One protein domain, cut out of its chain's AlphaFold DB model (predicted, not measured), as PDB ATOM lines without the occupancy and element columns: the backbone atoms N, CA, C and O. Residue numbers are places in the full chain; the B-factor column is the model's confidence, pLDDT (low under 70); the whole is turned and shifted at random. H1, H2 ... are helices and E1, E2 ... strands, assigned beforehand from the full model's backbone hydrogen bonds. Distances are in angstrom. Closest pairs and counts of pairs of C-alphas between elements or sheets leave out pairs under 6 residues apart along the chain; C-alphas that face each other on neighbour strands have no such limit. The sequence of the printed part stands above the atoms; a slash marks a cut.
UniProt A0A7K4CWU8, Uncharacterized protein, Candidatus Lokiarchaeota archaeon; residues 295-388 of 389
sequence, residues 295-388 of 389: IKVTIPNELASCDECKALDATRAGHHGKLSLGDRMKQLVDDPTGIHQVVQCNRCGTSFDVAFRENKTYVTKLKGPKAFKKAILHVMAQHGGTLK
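Overview. This is residues 295 to 388 of the 389 residues of an uncharacterized protein of Candidatus Lokiarchaeota archaeon (UniProt A0A7K4CWU8). A strongly twisted sheet of four antiparallel strands is the middle of the domain, with the long helix H2 over one face and the short helix H1 over the opposite face. Two long stretches with no named element, residues 295 to 306 before H1 and residues 315 to 328 between H1 and E1, make much of the rest; residues 319 to 320 of the second pair with residues 360 to 361 of E4. The printed part has 94 residues, with two named helices and four named strands in the order H1 E1 E2 E3 E4 H2; the sheet's order is E1 E2 E3 E4. The class is mixed, helices and strands, and the whole is compact and rounded, with a radius of gyration of the C-alphas of 12.4 A and spans of 32 by 28 by 22 A.

Along the chain. E1 is residues 329 to 331, its C-alpha 329 at (171.454, 169.590, 153.770). E2 is residues 340 to 345, 16.1 A long from first to last C-alpha. E3, residues 351 to 357, measures 19.6 A, and E4, residues 360 to 366, 19.1 A. H2, residues 368 to 383, measures 22.6 A and ends with C-alpha 383 at (176.191, 172.454, 134.125). H1, residues 307 to 314, begins with C-alpha 307 at (167.697, 158.734, 159.772).

Arrangement. The strands form a meander, each the antiparallel neighbour of the one before, and each step is a hairpin. E1 and E2 stand at 137 degrees, with N 330 and O 344 within hydrogen-bond range at 2.8 A. E2 and E3 stand at 150 degrees, with N 343 and O 352 at 2.9 A. E3 and E4 stand at 158 degrees, with N 355 and O 362 at 2.8 A. E1 and E4 are the edge strands. H2 is on the sheet at a height of 9.3 A, over E2 and E3, and runs along the strands, only just, at 29 degrees to E2 on the local plane. The closest C-alphas of H2 and E2, those of Val 379 and His 340, are 6.3 A apart. H1 is on the opposite face at a height of 9.4 A, over E3, slantwise to it at 45 degrees on the local plane. The closest C-alphas of H1 and E4, those of Leu 312 and Val 363, are 6.8 A apart. H1 and H2 are apart. Every O i to N i+4 pair in H1 and H2 is within hydrogen-bond range.

Size, cuts and confidence. The two C-alphas farthest apart, those of Asn 301 and Glu 358, are 34.3 A apart. The printed part has no cut. The link from H1 to E1, 14 residues, is long. Residues 333 to 334 pair with residues 386 to 387, antiparallel. The mean pLDDT of the printed part is 74.5; residues 295 to 305, 315 to 323 and 325 to 326 are under 70.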
ATOM      1  N   ILE A 295     187.980 173.206 149.392       66.50
ATOM      2  CA  ILE A 295     186.933 172.463 150.091       66.50
ATOM      3  C   ILE A 295     187.570 171.594 151.180       66.50
ATOM      4  O   ILE A 295     187.976 170.450 150.948       66.50
ATOM      5  N   LYS A 296     187.627 172.121 152.407       61.22
ATOM      6  CA  LYS A 296     187.952 171.339 153.608       61.22
ATOM      7  C   LYS A 296     186.792 170.399 153.941       61.22
ATOM      8  O   LYS A 296     185.967 170.696 154.798       61.22
ATOM      9  N   VAL A 297     186.700 169.266 153.246       59.25
ATOM     10  CA  VAL A 297     185.680 168.257 153.559       59.25
ATOM     11  C   VAL A 297     186.248 167.227 154.512       59.25
ATOM     12  O   VAL A 297     187.008 166.342 154.119       59.25
ATOM     13  N   THR A 298     185.815 167.302 155.764       57.75
ATOM     14  CA  THR A 298     185.977 166.202 156.710       57.75
ATOM     15  C   THR A 298     184.932 165.145 156.367       57.75
ATOM     16  O   THR A 298     183.759 165.286 156.707       57.75
ATOM     17  N   ILE A 299     185.328 164.108 155.629       57.03
ATOM     18  CA  ILE A 299     184.453 162.960 155.362       57.03
ATOM     19  C   ILE A 299     184.725 161.926 156.455       57.03
ATOM     20  O   ILE A 299     185.834 161.392 156.491       57.03
ATOM     21  N   PRO A 300     183.766 161.640 157.352       56.19
ATOM     22  CA  PRO A 300     183.978 160.644 158.391       56.19
ATOM     23  C   PRO A 300     184.244 159.262 157.774       56.19
ATOM     24  O   PRO A 300     183.572 158.853 156.823       56.19
ATOM     25  N   ASN A 301     185.239 158.552 158.321       50.31
ATOM     26  CA  ASN A 301     185.658 157.221 157.861       50.31
ATOM     27  C   ASN A 301     184.553 156.163 158.030       50.31
ATOM     28  O   ASN A 301     184.489 155.211 157.253       50.31
ATOM     29  N   GLU A 302     183.645 156.366 158.987       55.81
ATOM     30  CA  GLU A 302     182.468 155.532 159.210       55.81
ATOM     31  C   GLU A 302     181.205 156.387 159.082       55.81
ATOM     32  O   GLU A 302     180.925 157.278 159.882       55.81
ATOM     33  N   LEU A 303     180.436 156.140 158.020       54.06
ATOM     34  CA  LEU A 303     179.194 156.861 157.755       54.06
ATOM     35  C   LEU A 303     178.082 156.272 158.628       54.06
ATOM     36  O   LEU A 303     177.310 155.435 158.153       54.06
ATOM     37  N   ALA A 304     177.961 156.728 159.875       54.31
ATOM     38  CA  ALA A 304     176.708 156.593 160.606       54.31
ATOM     39  C   ALA A 304     175.637 157.375 159.827       54.31
ATOM     40  O   ALA A 304     175.609 158.606 159.850       54.31
ATOM     41  N   SER A 305     174.788 156.688 159.054       63.50
ATOM     42  CA  SER A 305     173.684 157.369 158.380       63.50
ATOM     43  C   SER A 305     172.652 157.722 159.437       63.50
ATOM     44  O   SER A 305     171.961 156.833 159.938       63.50
ATOM     45  N   CYS A 306     172.541 159.006 159.766       79.69
ATOM     46  CA  CYS A 306     171.374 159.514 160.476       79.69
ATOM     47  C   CYS A 306     170.095 159.143 159.709       79.69
ATOM     48  O   CYS A 306     170.144 158.800 158.522       79.69
ATOM     49  N   ASP A 307     168.948 159.199 160.375       79.44
ATOM     50  CA  ASP A 307     167.697 158.734 159.772       79.44
ATOM     51  C   ASP A 307     167.319 159.530 158.514       79.44
ATOM     52  O   ASP A 307     166.796 158.950 157.565       79.44
ATOM     53  N   GLU A 308     167.718 160.805 158.412       75.00
ATOM     54  CA  GLU A 308     167.547 161.583 157.177       75.00
ATOM     55  C   GLU A 308     168.397 161.044 156.022       75.00
ATOM     56  O   GLU A 308     167.927 160.902 154.895       75.00
ATOM     57  N   CYS A 309     169.652 160.682 156.299       79.56
ATOM     58  CA  CYS A 309     170.513 160.065 155.296       79.56
ATOM     59  C   CYS A 309     169.999 158.688 154.883       79.56
ATOM     60  O   CYS A 309     170.143 158.335 153.717       79.56
ATOM     61  N   LYS A 310     169.394 157.917 155.801       80.44
ATOM     62  CA  LYS A 310     168.729 156.648 155.466       80.44
ATOM     63  C   LYS A 310     167.518 156.883 154.562       80.44
ATOM     64  O   LYS A 310     167.340 156.132 153.609       80.44
ATOM     65  N   ALA A 311     166.734 157.934 154.813       76.75
ATOM     66  CA  ALA A 311     165.587 158.303 153.983       76.75
ATOM     67  C   ALA A 311     166.003 158.738 152.561       76.75
ATOM     68  O   ALA A 311     165.401 158.296 151.580       76.75
ATOM     69  N   LEU A 312     167.081 159.525 152.429       75.25
ATOM     70  CA  LEU A 312     167.675 159.844 151.121       75.25
ATOM     71  C   LEU A 312     168.249 158.602 150.423       75.25
ATOM     72  O   LEU A 312     168.090 158.426 149.219       75.25
ATOM     73  N   ASP A 313     168.913 157.707 151.159       72.56
ATOM     74  CA  ASP A 313     169.455 156.479 150.563       72.56
ATOM     75  C   ASP A 313     168.339 155.522 150.109       72.56
ATOM     76  O   ASP A 313     168.510 154.794 149.130       72.56
ATOM     77  N   ALA A 314     167.181 155.545 150.776       73.38
ATOM     78  CA  ALA A 314     166.002 154.773 150.392       73.38
ATOM     79  C   ALA A 314     165.363 155.271 149.081       73.38
ATOM     80  O   ALA A 314     164.690 154.502 148.398       73.38
ATOM     81  N   THR A 315     165.624 156.518 148.671       68.56
ATOM     82  CA  THR A 315     165.134 157.109 147.412       68.56
ATOM     83  C   THR A 315     166.070 156.889 146.213       68.56
ATOM     84  O   THR A 315     165.836 157.429 145.132       68.56
ATOM     85  N   ARG A 316     167.088 156.022 146.349       60.38
ATOM     86  CA  ARG A 316     168.077 155.662 145.305       60.38
ATOM     87  C   ARG A 316     167.502 155.234 143.947       60.38
ATOM     88  O   ARG A 316     168.231 155.257 142.959       60.38
ATOM     89  N   ALA A 317     166.236 154.827 143.878       57.38
ATOM     90  CA  ALA A 317     165.611 154.286 142.674       57.38
ATOM     91  C   ALA A 317     164.448 155.163 142.176       57.38
ATOM     92  O   ALA A 317     163.296 154.749 142.229       57.38
ATOM     93  N   GLY A 318     164.757 156.365 141.676       58.97
ATOM     94  CA  GLY A 318     163.837 157.165 140.857       58.97
ATOM     95  C   GLY A 318     162.509 157.489 141.542       58.97
ATOM     96  O   GLY A 318     161.460 157.007 141.117       58.97
ATOM     97  N   HIS A 319     162.552 158.313 142.587       67.12
ATOM     98  CA  HIS A 319     161.342 158.772 143.265       67.12
ATOM     99  C   HIS A 319     160.601 159.809 142.411       67.12
ATOM    100  O   HIS A 319     161.226 160.715 141.854       67.12
ATOM    101  N   HIS A 320     159.278 159.670 142.306       56.12
ATOM    102  CA  HIS A 320     158.428 160.650 141.638       56.12
ATOM    103  C   HIS A 320     158.221 161.863 142.549       56.12
ATOM    104  O   HIS A 320     157.736 161.720 143.667       56.12
ATOM    105  N   GLY A 321     158.580 163.051 142.054       58.28
ATOM    106  CA  GLY A 321     158.484 164.309 142.798       58.28
ATOM    107  C   GLY A 321     159.842 164.913 143.163       58.28
ATOM    108  O   GLY A 321     160.874 164.235 143.173       58.28
ATOM    109  N   LYS A 322     159.846 166.225 143.435       58.53
ATOM    110  CA  LYS A 322     161.030 166.938 143.931       58.53
ATOM    111  C   LYS A 322     161.261 166.549 145.386       58.53
ATOM    112  O   LYS A 322     160.399 166.776 146.231       58.53
ATOM    113  N   LEU A 323     162.425 165.976 145.674       66.19
ATOM    114  CA  LEU A 323     162.829 165.714 147.048       66.19
ATOM    115  C   LEU A 323     163.098 167.059 147.740       66.19
ATOM    116  O   LEU A 323     163.954 167.820 147.290       66.19
ATOM    117  N   SER A 324     162.363 167.367 148.810       70.12
ATOM    118  CA  SER A 324     162.705 168.513 149.656       70.12
ATOM    119  C   SER A 324     163.962 168.157 150.439       70.12
ATOM    120  O   SER A 324     163.943 167.260 151.281       70.12
ATOM    121  N   LEU A 325     165.071 168.824 150.125       68.94
ATOM    122  CA  LEU A 325     166.355 168.577 150.782       68.94
ATOM    123  C   LEU A 325     166.406 169.172 152.201       68.94
ATOM    124  O   LEU A 325     167.242 168.750 152.995       68.94
ATOM    125  N   GLY A 326     165.467 170.069 152.533       68.88
ATOM    126  CA  GLY A 326     165.329 170.726 153.836       68.88
ATOM    127  C   GLY A 326     166.560 171.533 154.271       68.88
ATOM    128  O   GLY A 326     167.624 171.473 153.661       68.88
ATOM    129  N   ASP A 327     166.450 172.236 155.398       75.94
ATOM    130  CA  ASP A 327     167.544 173.067 155.946       75.94
ATOM    131  C   ASP A 327     168.725 172.240 156.496       75.94
ATOM    132  O   ASP A 327     169.762 172.762 156.909       75.94
ATOM    133  N   ARG A 328     168.578 170.910 156.531       76.44
ATOM    134  CA  ARG A 328     169.558 169.969 157.099       76.44
ATOM    135  C   ARG A 328     170.615 169.507 156.093       76.44
ATOM    136  O   ARG A 328     171.536 168.783 156.483       76.44
ATOM    137  N   MET A 329     170.501 169.915 154.830       81.88
ATOM    138  CA  MET A 329     171.454 169.590 153.770       81.88
ATOM    139  C   MET A 329     172.112 170.876 153.260       81.88
ATOM    140  O   MET A 329     171.448 171.723 152.669       81.88
ATOM    141  N   LYS A 330     173.430 171.026 153.450       84.50
ATOM    142  CA  LYS A 330     174.199 172.108 152.820       84.50
ATOM    143  C   LYS A 330     174.361 171.791 151.336       84.50
ATOM    144  O   LYS A 330     174.946 170.765 150.983       84.50
ATOM    145  N   GLN A 331     173.873 172.674 150.467       84.12
ATOM    146  CA  GLN A 331     174.201 172.639 149.044       84.12
ATOM    147  C   GLN A 331     175.640 173.126 148.854       84.12
ATOM    148  O   GLN A 331     176.004 174.203 149.318       84.12
ATOM    149  N   LEU A 332     176.458 172.320 148.187       80.62
ATOM    150  CA  LEU A 332     177.892 172.570 148.017       80.62
ATOM    151  C   LEU A 332     178.229 173.123 146.634       80.62
ATOM    152  O   LEU A 332     179.237 173.801 146.461       80.62
ATOM    153  N   VAL A 333     177.384 172.826 145.646       79.50
ATOM    154  CA  VAL A 333     177.515 173.334 144.280       79.50
ATOM    155  C   VAL A 333     176.208 173.990 143.882       79.50
ATOM    156  O   VAL A 333     175.147 173.366 143.971       79.50
ATOM    157  N   ASP A 334     176.299 175.240 143.449       75.56
ATOM    158  CA  ASP A 334     175.221 175.920 142.757       75.56
ATOM    159  C   ASP A 334     175.232 175.483 141.299       75.56
ATOM    160  O   ASP A 334     176.158 175.797 140.557       75.56
ATOM    161  N   ASP A 335     174.240 174.696 140.908       79.12
ATOM    162  CA  ASP A 335     173.997 174.359 139.515       79.12
ATOM    163  C   ASP A 335     172.952 175.344 138.969       79.12
ATOM    164  O   ASP A 335     171.786 175.247 139.371       79.12
ATOM    165  N   PRO A 336     173.314 176.257 138.048       72.69
ATOM    166  CA  PRO A 336     172.376 177.233 137.496       72.69
ATOM    167  C   PRO A 336     171.242 176.577 136.695       72.69
ATOM    168  O   PRO A 336     170.196 177.188 136.491       72.69
ATOM    169  N   THR A 337     171.418 175.329 136.252       76.06
ATOM    170  CA  THR A 337     170.376 174.557 135.565       76.06
ATOM    171  C   THR A 337     169.392 173.905 136.540       76.06
ATOM    172  O   THR A 337     168.299 173.508 136.138       76.06
ATOM    173  N   GLY A 338     169.768 173.773 137.818       78.06
ATOM    174  CA  GLY A 338     168.994 173.076 138.846       78.06
ATOM    175  C   GLY A 338     168.842 171.568 138.610       78.06
ATOM    176  O   GLY A 338     168.025 170.931 139.276       78.06
ATOM    177  N   ILE A 339     169.591 170.991 137.663       80.19
ATOM    178  CA  ILE A 339     169.474 169.583 137.255       80.19
ATOM    179  C   ILE A 339     170.254 168.675 138.206       80.19
ATOM    180  O   ILE A 339     169.832 167.547 138.453       80.19
ATOM    181  N   HIS A 340     171.371 169.141 138.753       81.19
ATOM    182  CA  HIS A 340     172.218 168.406 139.676       81.19
ATOM    183  C   HIS A 340     172.520 169.228 140.928       81.19
ATOM    184  O   HIS A 340     172.784 170.422 140.878       81.19
ATOM    185  N   GLN A 341     172.547 168.572 142.081       85.25
ATOM    186  CA  GLN A 341     172.982 169.179 143.330       85.25
ATOM    187  C   GLN A 341     173.922 168.230 144.059       85.25
ATOM    188  O   GLN A 341     173.583 167.078 144.326       85.25
ATOM    189  N   VAL A 342     175.097 168.734 144.432       85.44
ATOM    190  CA  VAL A 342     175.951 168.054 145.407       85.44
ATOM    191  C   VAL A 342     175.619 168.625 146.772       85.44
ATOM    192  O   VAL A 342     175.786 169.822 147.008       85.44
ATOM    193  N   VAL A 343     175.130 167.769 147.659       85.94
ATOM    194  CA  VAL A 343     174.680 168.153 148.997       85.94
ATOM    195  C   VAL A 343     175.432 167.376 150.064       85.94
ATOM    196  O   VAL A 343     175.834 166.231 149.851       85.94
ATOM    197  N   GLN A 344     175.594 167.984 151.233       86.75
ATOM    198  CA  GLN A 344     176.170 167.350 152.410       86.75
ATOM    199  C   GLN A 344     175.222 167.477 153.596       86.75
ATOM    200  O   GLN A 344     174.689 168.546 153.877       86.75
ATOM    201  N   CYS A 345     175.017 166.377 154.312       84.94
ATOM    202  CA  CYS A 345     174.231 166.380 155.533       84.94
ATOM    203  C   CYS A 345     174.958 167.158 156.634       84.94
ATOM    204  O   CYS A 345     176.060 166.774 157.029       84.94
ATOM    205  N   ASN A 346     174.300 168.179 157.190       84.25
ATOM    206  CA  ASN A 346     174.839 169.010 158.271       84.25
ATOM    207  C   ASN A 346     175.091 168.212 159.565       84.25
ATOM    208  O   ASN A 346     175.908 168.609 160.386       84.25
ATOM    209  N   ARG A 347     174.400 167.077 159.752       83.94
ATOM    210  CA  ARG A 347     174.473 166.263 160.976       83.94
ATOM    211  C   ARG A 347     175.601 165.234 160.967       83.94
ATOM    212  O   ARG A 347     176.280 165.072 161.971       83.94
ATOM    213  N   CYS A 348     175.753 164.487 159.874       82.25
ATOM    214  CA  CYS A 348     176.699 163.362 159.809       82.25
ATOM    215  C   CYS A 348     177.751 163.493 158.702       82.25
ATOM    216  O   CYS A 348     178.523 162.564 158.484       82.25
ATOM    217  N   GLY A 349     177.762 164.594 157.944       81.12
ATOM    218  CA  GLY A 349     178.750 164.841 156.890       81.12
ATOM    219  C   GLY A 349     178.618 163.946 155.652       81.12
ATOM    220  O   GLY A 349     179.402 164.089 154.709       81.12
ATOM    221  N   THR A 350     177.631 163.042 155.609       83.12
ATOM    222  CA  THR A 350     177.369 162.206 154.429       83.12
ATOM    223  C   THR A 350     177.027 163.092 153.238       83.12
ATOM    224  O   THR A 350     176.163 163.959 153.337       83.12
ATOM    225  N   SER A 351     177.686 162.853 152.105       86.38
ATOM    226  CA  SER A 351     177.466 163.613 150.877       86.38
ATOM    227  C   SER A 351     176.686 162.811 149.837       86.38
ATOM    228  O   SER A 351     176.853 161.592 149.727       86.38
ATOM    229  N   PHE A 352     175.865 163.503 149.055       85.56
ATOM    230  CA  PHE A 352     175.040 162.930 147.996       85.56
ATOM    231  C   PHE A 352     175.151 163.764 146.721       85.56
ATOM    232  O   PHE A 352     175.274 164.985 146.777       85.56
ATOM    233  N   ASP A 353     175.088 163.087 145.580       86.56
ATOM    234  CA  ASP A 353     174.788 163.679 144.280       86.56
ATOM    235  C   ASP A 353     173.306 163.433 143.986       86.56
ATOM    236  O   ASP A 353     172.846 162.286 144.007       86.56
ATOM    237  N   VAL A 354     172.555 164.512 143.794       84.56
ATOM    238  CA  VAL A 354     171.106 164.512 143.599       84.56
ATOM    239  C   VAL A 354     170.826 165.041 142.201       84.56
ATOM    240  O   VAL A 354     171.070 166.209 141.925       84.56
ATOM    241  N   ALA A 355     170.311 164.185 141.323       83.69
ATOM    242  CA  ALA A 355     169.998 164.529 139.942       83.69
ATOM    243  C   ALA A 355     168.486 164.527 139.697       83.69
ATOM    244  O   ALA A 355     167.792 163.575 140.063       83.69
ATOM    245  N   PHE A 356     167.982 165.549 139.014       82.25
ATOM    246  CA  PHE A 356     166.583 165.706 138.630       82.25
ATOM    247  C   PHE A 356     166.440 165.489 137.121       82.25
ATOM    248  O   PHE A 356     166.946 166.272 136.322       82.25
ATOM    249  N   ARG A 357     165.769 164.409 136.705       79.12
ATOM    250  CA  ARG A 357     165.553 164.085 135.280       79.12
ATOM    251  C   ARG A 357     164.150 163.540 135.072       79.12
ATOM    252  O   ARG A 357     163.733 162.666 135.820       79.12
ATOM    253  N   GLU A 358     163.436 164.033 134.059       78.94
ATOM    254  CA  GLU A 358     162.127 163.492 133.645       78.94
ATOM    255  C   GLU A 358     161.121 163.353 134.813       78.94
ATOM    256  O   GLU A 358     160.483 162.316 134.989       78.94
ATOM    257  N   ASN A 359     161.009 164.389 135.660       75.88
ATOM    258  CA  ASN A 359     160.185 164.407 136.885       75.88
ATOM    259  C   ASN A 359     160.548 163.349 137.948       75.88
ATOM    260  O   ASN A 359     159.760 163.086 138.864       75.88
ATOM    261  N   LYS A 360     161.742 162.760 137.855       75.38
ATOM    262  CA  LYS A 360     162.295 161.818 138.829       75.38
ATOM    263  C   LYS A 360     163.519 162.402 139.516       75.38
ATOM    264  O   LYS A 360     164.329 163.092 138.895       75.38
ATOM    265  N   THR A 361     163.664 162.061 140.792       77.44
ATOM    266  CA  THR A 361     164.861 162.365 141.580       77.44
ATOM    267  C   THR A 361     165.720 161.111 141.724       77.44
ATOM    268  O   THR A 361     165.230 160.046 142.110       77.44
ATOM    269  N   TYR A 362     167.010 161.241 141.425       78.31
ATOM    270  CA  TYR A 362     168.017 160.194 141.554       78.31
ATOM    271  C   TYR A 362     169.042 160.617 142.598       78.31
ATOM    272  O   TYR A 362     169.703 161.639 142.441       78.31
ATOM    273  N   VAL A 363     169.189 159.821 143.654       82.56
ATOM    274  CA  VAL A 363     170.108 160.111 144.758       82.56
ATOM    275  C   VAL A 363     171.249 159.103 144.751       82.56
ATOM    276  O   VAL A 363     171.024 157.897 144.846       82.56
ATOM    277  N   THR A 364     172.486 159.590 144.689       82.81
ATOM    278  CA  THR A 364     173.698 158.769 144.757       82.81
ATOM    279  C   THR A 364     174.547 159.181 145.953       82.81
ATOM    280  O   THR A 364     175.102 160.273 145.994       82.81
ATOM    281  N   LYS A 365     174.703 158.283 146.930       84.25
ATOM    282  CA  LYS A 365     175.597 158.499 148.079       84.25
ATOM    283  C   LYS A 365     177.064 158.491 147.637       84.25
ATOM    284  O   LYS A 365     177.539 157.514 147.053       84.25
ATOM    285  N   LEU A 366     177.798 159.551 147.963       83.81
ATOM    286  CA  LEU A 366     179.190 159.756 147.564       83.81
ATOM    287  C   LEU A 366     180.129 159.139 148.605       83.81
ATOM    288  O   LEU A 366     180.278 159.637 149.718       83.81
ATOM    289  N   LYS A 367     180.756 158.012 148.251       80.19
ATOM    290  CA  LYS A 367     181.642 157.264 149.153       80.19
ATOM    291  C   LYS A 367     183.079 157.784 149.073       80.19
ATOM    292  O   LYS A 367     183.834 157.408 148.177       80.19
ATOM    293  N   GLY A 368     183.445 158.628 150.035       74.38
ATOM    294  CA  GLY A 368     184.807 159.119 150.235       74.38
ATOM    295  C   GLY A 368     185.212 160.301 149.340       74.38
ATOM    296  O   GLY A 368     184.467 160.698 148.436       74.38
ATOM    297  N   PRO A 369     186.421 160.858 149.557       70.88
ATOM    298  CA  PRO A 369     186.846 162.118 148.940       70.88
ATOM    299  C   PRO A 369     186.878 162.076 147.414       70.88
ATOM    300  O   PRO A 369     186.518 163.044 146.755       70.88
ATOM    301  N   LYS A 370     187.264 160.940 146.822       72.38
ATOM    302  CA  LYS A 370     187.355 160.794 145.363       72.38
ATOM    303  C   LYS A 370     185.986 160.866 144.681       72.38
ATOM    304  O   LYS A 370     185.853 161.544 143.666       72.38
ATOM    305  N   ALA A 371     184.984 160.170 145.222       75.50
ATOM    306  CA  ALA A 371     183.623 160.196 144.683       75.50
ATOM    307  C   ALA A 371     183.000 161.587 144.841       75.50
ATOM    308  O   ALA A 371     182.389 162.094 143.906       75.50
ATOM    309  N   PHE A 372     183.233 162.210 145.996       80.06
ATOM    310  CA  PHE A 372     182.799 163.566 146.290       80.06
ATOM    311  C   PHE A 372     183.363 164.594 145.304       80.06
ATOM    312  O   PHE A 372     182.606 165.277 144.617       80.06
ATOM    313  N   LYS A 373     184.694 164.631 145.160       76.19
ATOM    314  CA  LYS A 373     185.381 165.503 144.202       76.19
ATOM    315  C   LYS A 373     184.838 165.282 142.794       76.19
ATOM    316  O   LYS A 373     184.448 166.233 142.134       76.19
ATOM    317  N   LYS A 374     184.722 164.026 142.349       79.50
ATOM    318  CA  LYS A 374     184.202 163.709 141.011       79.50
ATOM    319  C   LYS A 374     182.787 164.252 140.773       79.50
ATOM    320  O   LYS A 374     182.524 164.721 139.670       79.50
ATOM    321  N   ALA A 375     181.903 164.197 141.769       81.06
ATOM    322  CA  ALA A 375     180.547 164.728 141.650       81.06
ATOM    323  C   ALA A 375     180.546 166.256 141.515       81.06
ATOM    324  O   ALA A 375     179.937 166.776 140.590       81.06
ATOM    325  N   ILE A 376     181.302 166.971 142.355       78.75
ATOM    326  CA  ILE A 376     181.436 168.433 142.245       78.75
ATOM    327  C   ILE A 376     181.917 168.833 140.854       78.75
ATOM    328  O   ILE A 376     181.315 169.671 140.190       78.75
ATOM    329  N   LEU A 377     182.976 168.178 140.392       74.31
ATOM    330  CA  LEU A 377     183.586 168.459 139.101       74.31
ATOM    331  C   LEU A 377     182.646 168.138 137.939       74.31
ATOM    332  O   LEU A 377     182.644 168.844 136.936       74.31
ATOM    333  N   HIS A 378     181.829 167.094 138.075       79.06
ATOM    334  CA  HIS A 378     180.781 166.781 137.114       79.06
ATOM    335  C   HIS A 378     179.768 167.922 137.006       79.06
ATOM    336  O   HIS A 378     179.525 168.393 135.897       79.06
ATOM    337  N   VAL A 379     179.251 168.417 138.134       78.25
ATOM    338  CA  VAL A 379     178.269 169.513 138.145       78.25
ATOM    339  C   VAL A 379     178.868 170.808 137.596       78.25
ATOM    340  O   VAL A 379     178.290 171.422 136.703       78.25
ATOM    341  N   MET A 380     180.063 171.193 138.049       74.75
ATOM    342  CA  MET A 380     180.722 172.415 137.577       74.75
ATOM    343  C   MET A 380     181.022 172.369 136.071       74.75
ATOM    344  O   MET A 380     180.757 173.334 135.360       74.75
ATOM    345  N   ALA A 381     181.553 171.251 135.568       70.06
ATOM    346  CA  ALA A 381     181.949 171.135 134.165       70.06
ATOM    347  C   ALA A 381     180.759 170.961 133.211       70.06
ATOM    348  O   ALA A 381     180.779 171.511 132.114       70.06
ATOM    349  N   GLN A 382     179.746 170.178 133.594       72.19
ATOM    350  CA  GLN A 382     178.628 169.856 132.705       72.19
ATOM    351  C   GLN A 382     177.498 170.886 132.766       72.19
ATOM    352  O   GLN A 382     176.812 171.084 131.766       72.19
ATOM    353  N   HIS A 383     177.313 171.543 133.908       74.56
ATOM    354  CA  HIS A 383     176.191 172.454 134.125       74.56
ATOM    355  C   HIS A 383     176.620 173.908 134.361       74.56
ATOM    356  O   HIS A 383     175.780 174.761 134.620       74.56
ATOM    357  N   GLY A 384     177.922 174.209 134.274       71.38
ATOM    358  CA  GLY A 384     178.444 175.549 134.557       71.38
ATOM    359  C   GLY A 384     178.334 175.936 136.033       71.38
ATOM    360  O   GLY A 384     178.335 177.122 136.352       71.38
ATOM    361  N   GLY A 385     178.209 174.950 136.925       74.44
ATOM    362  CA  GLY A 385     178.020 175.199 138.347       74.44
ATOM    363  C   GLY A 385     179.220 175.857 139.030       74.44
ATOM    364  O   GLY A 385     180.372 175.700 138.613       74.44
ATOM    365  N   THR A 386     178.952 176.561 140.125       74.31
ATOM    366  CA  THR A 386     179.960 177.200 140.984       74.31
ATOM    367  C   THR A 386     179.904 176.622 142.391       74.31
ATOM    368  O   THR A 386     178.842 176.233 142.872       74.31
ATOM    369  N   LEU A 387     181.045 176.545 143.077       73.81
ATOM    370  CA  LEU A 387     181.050 176.169 144.491       73.81
ATOM    371  C   LEU A 387     180.314 177.231 145.312       73.81
ATOM    372  O   LEU A 387     180.554 178.420 145.107       73.81
ATOM    373  N   LYS A 388     179.449 176.800 146.234       73.50
ATOM    374  CA  LYS A 388     178.935 177.683 147.288       73.50
ATOM    375  C   LYS A 388     179.956 177.720 148.419       73.50
ATOM    376  O   LYS A 388     180.457 176.665 148.813       73.50
TER     377      LYS A 388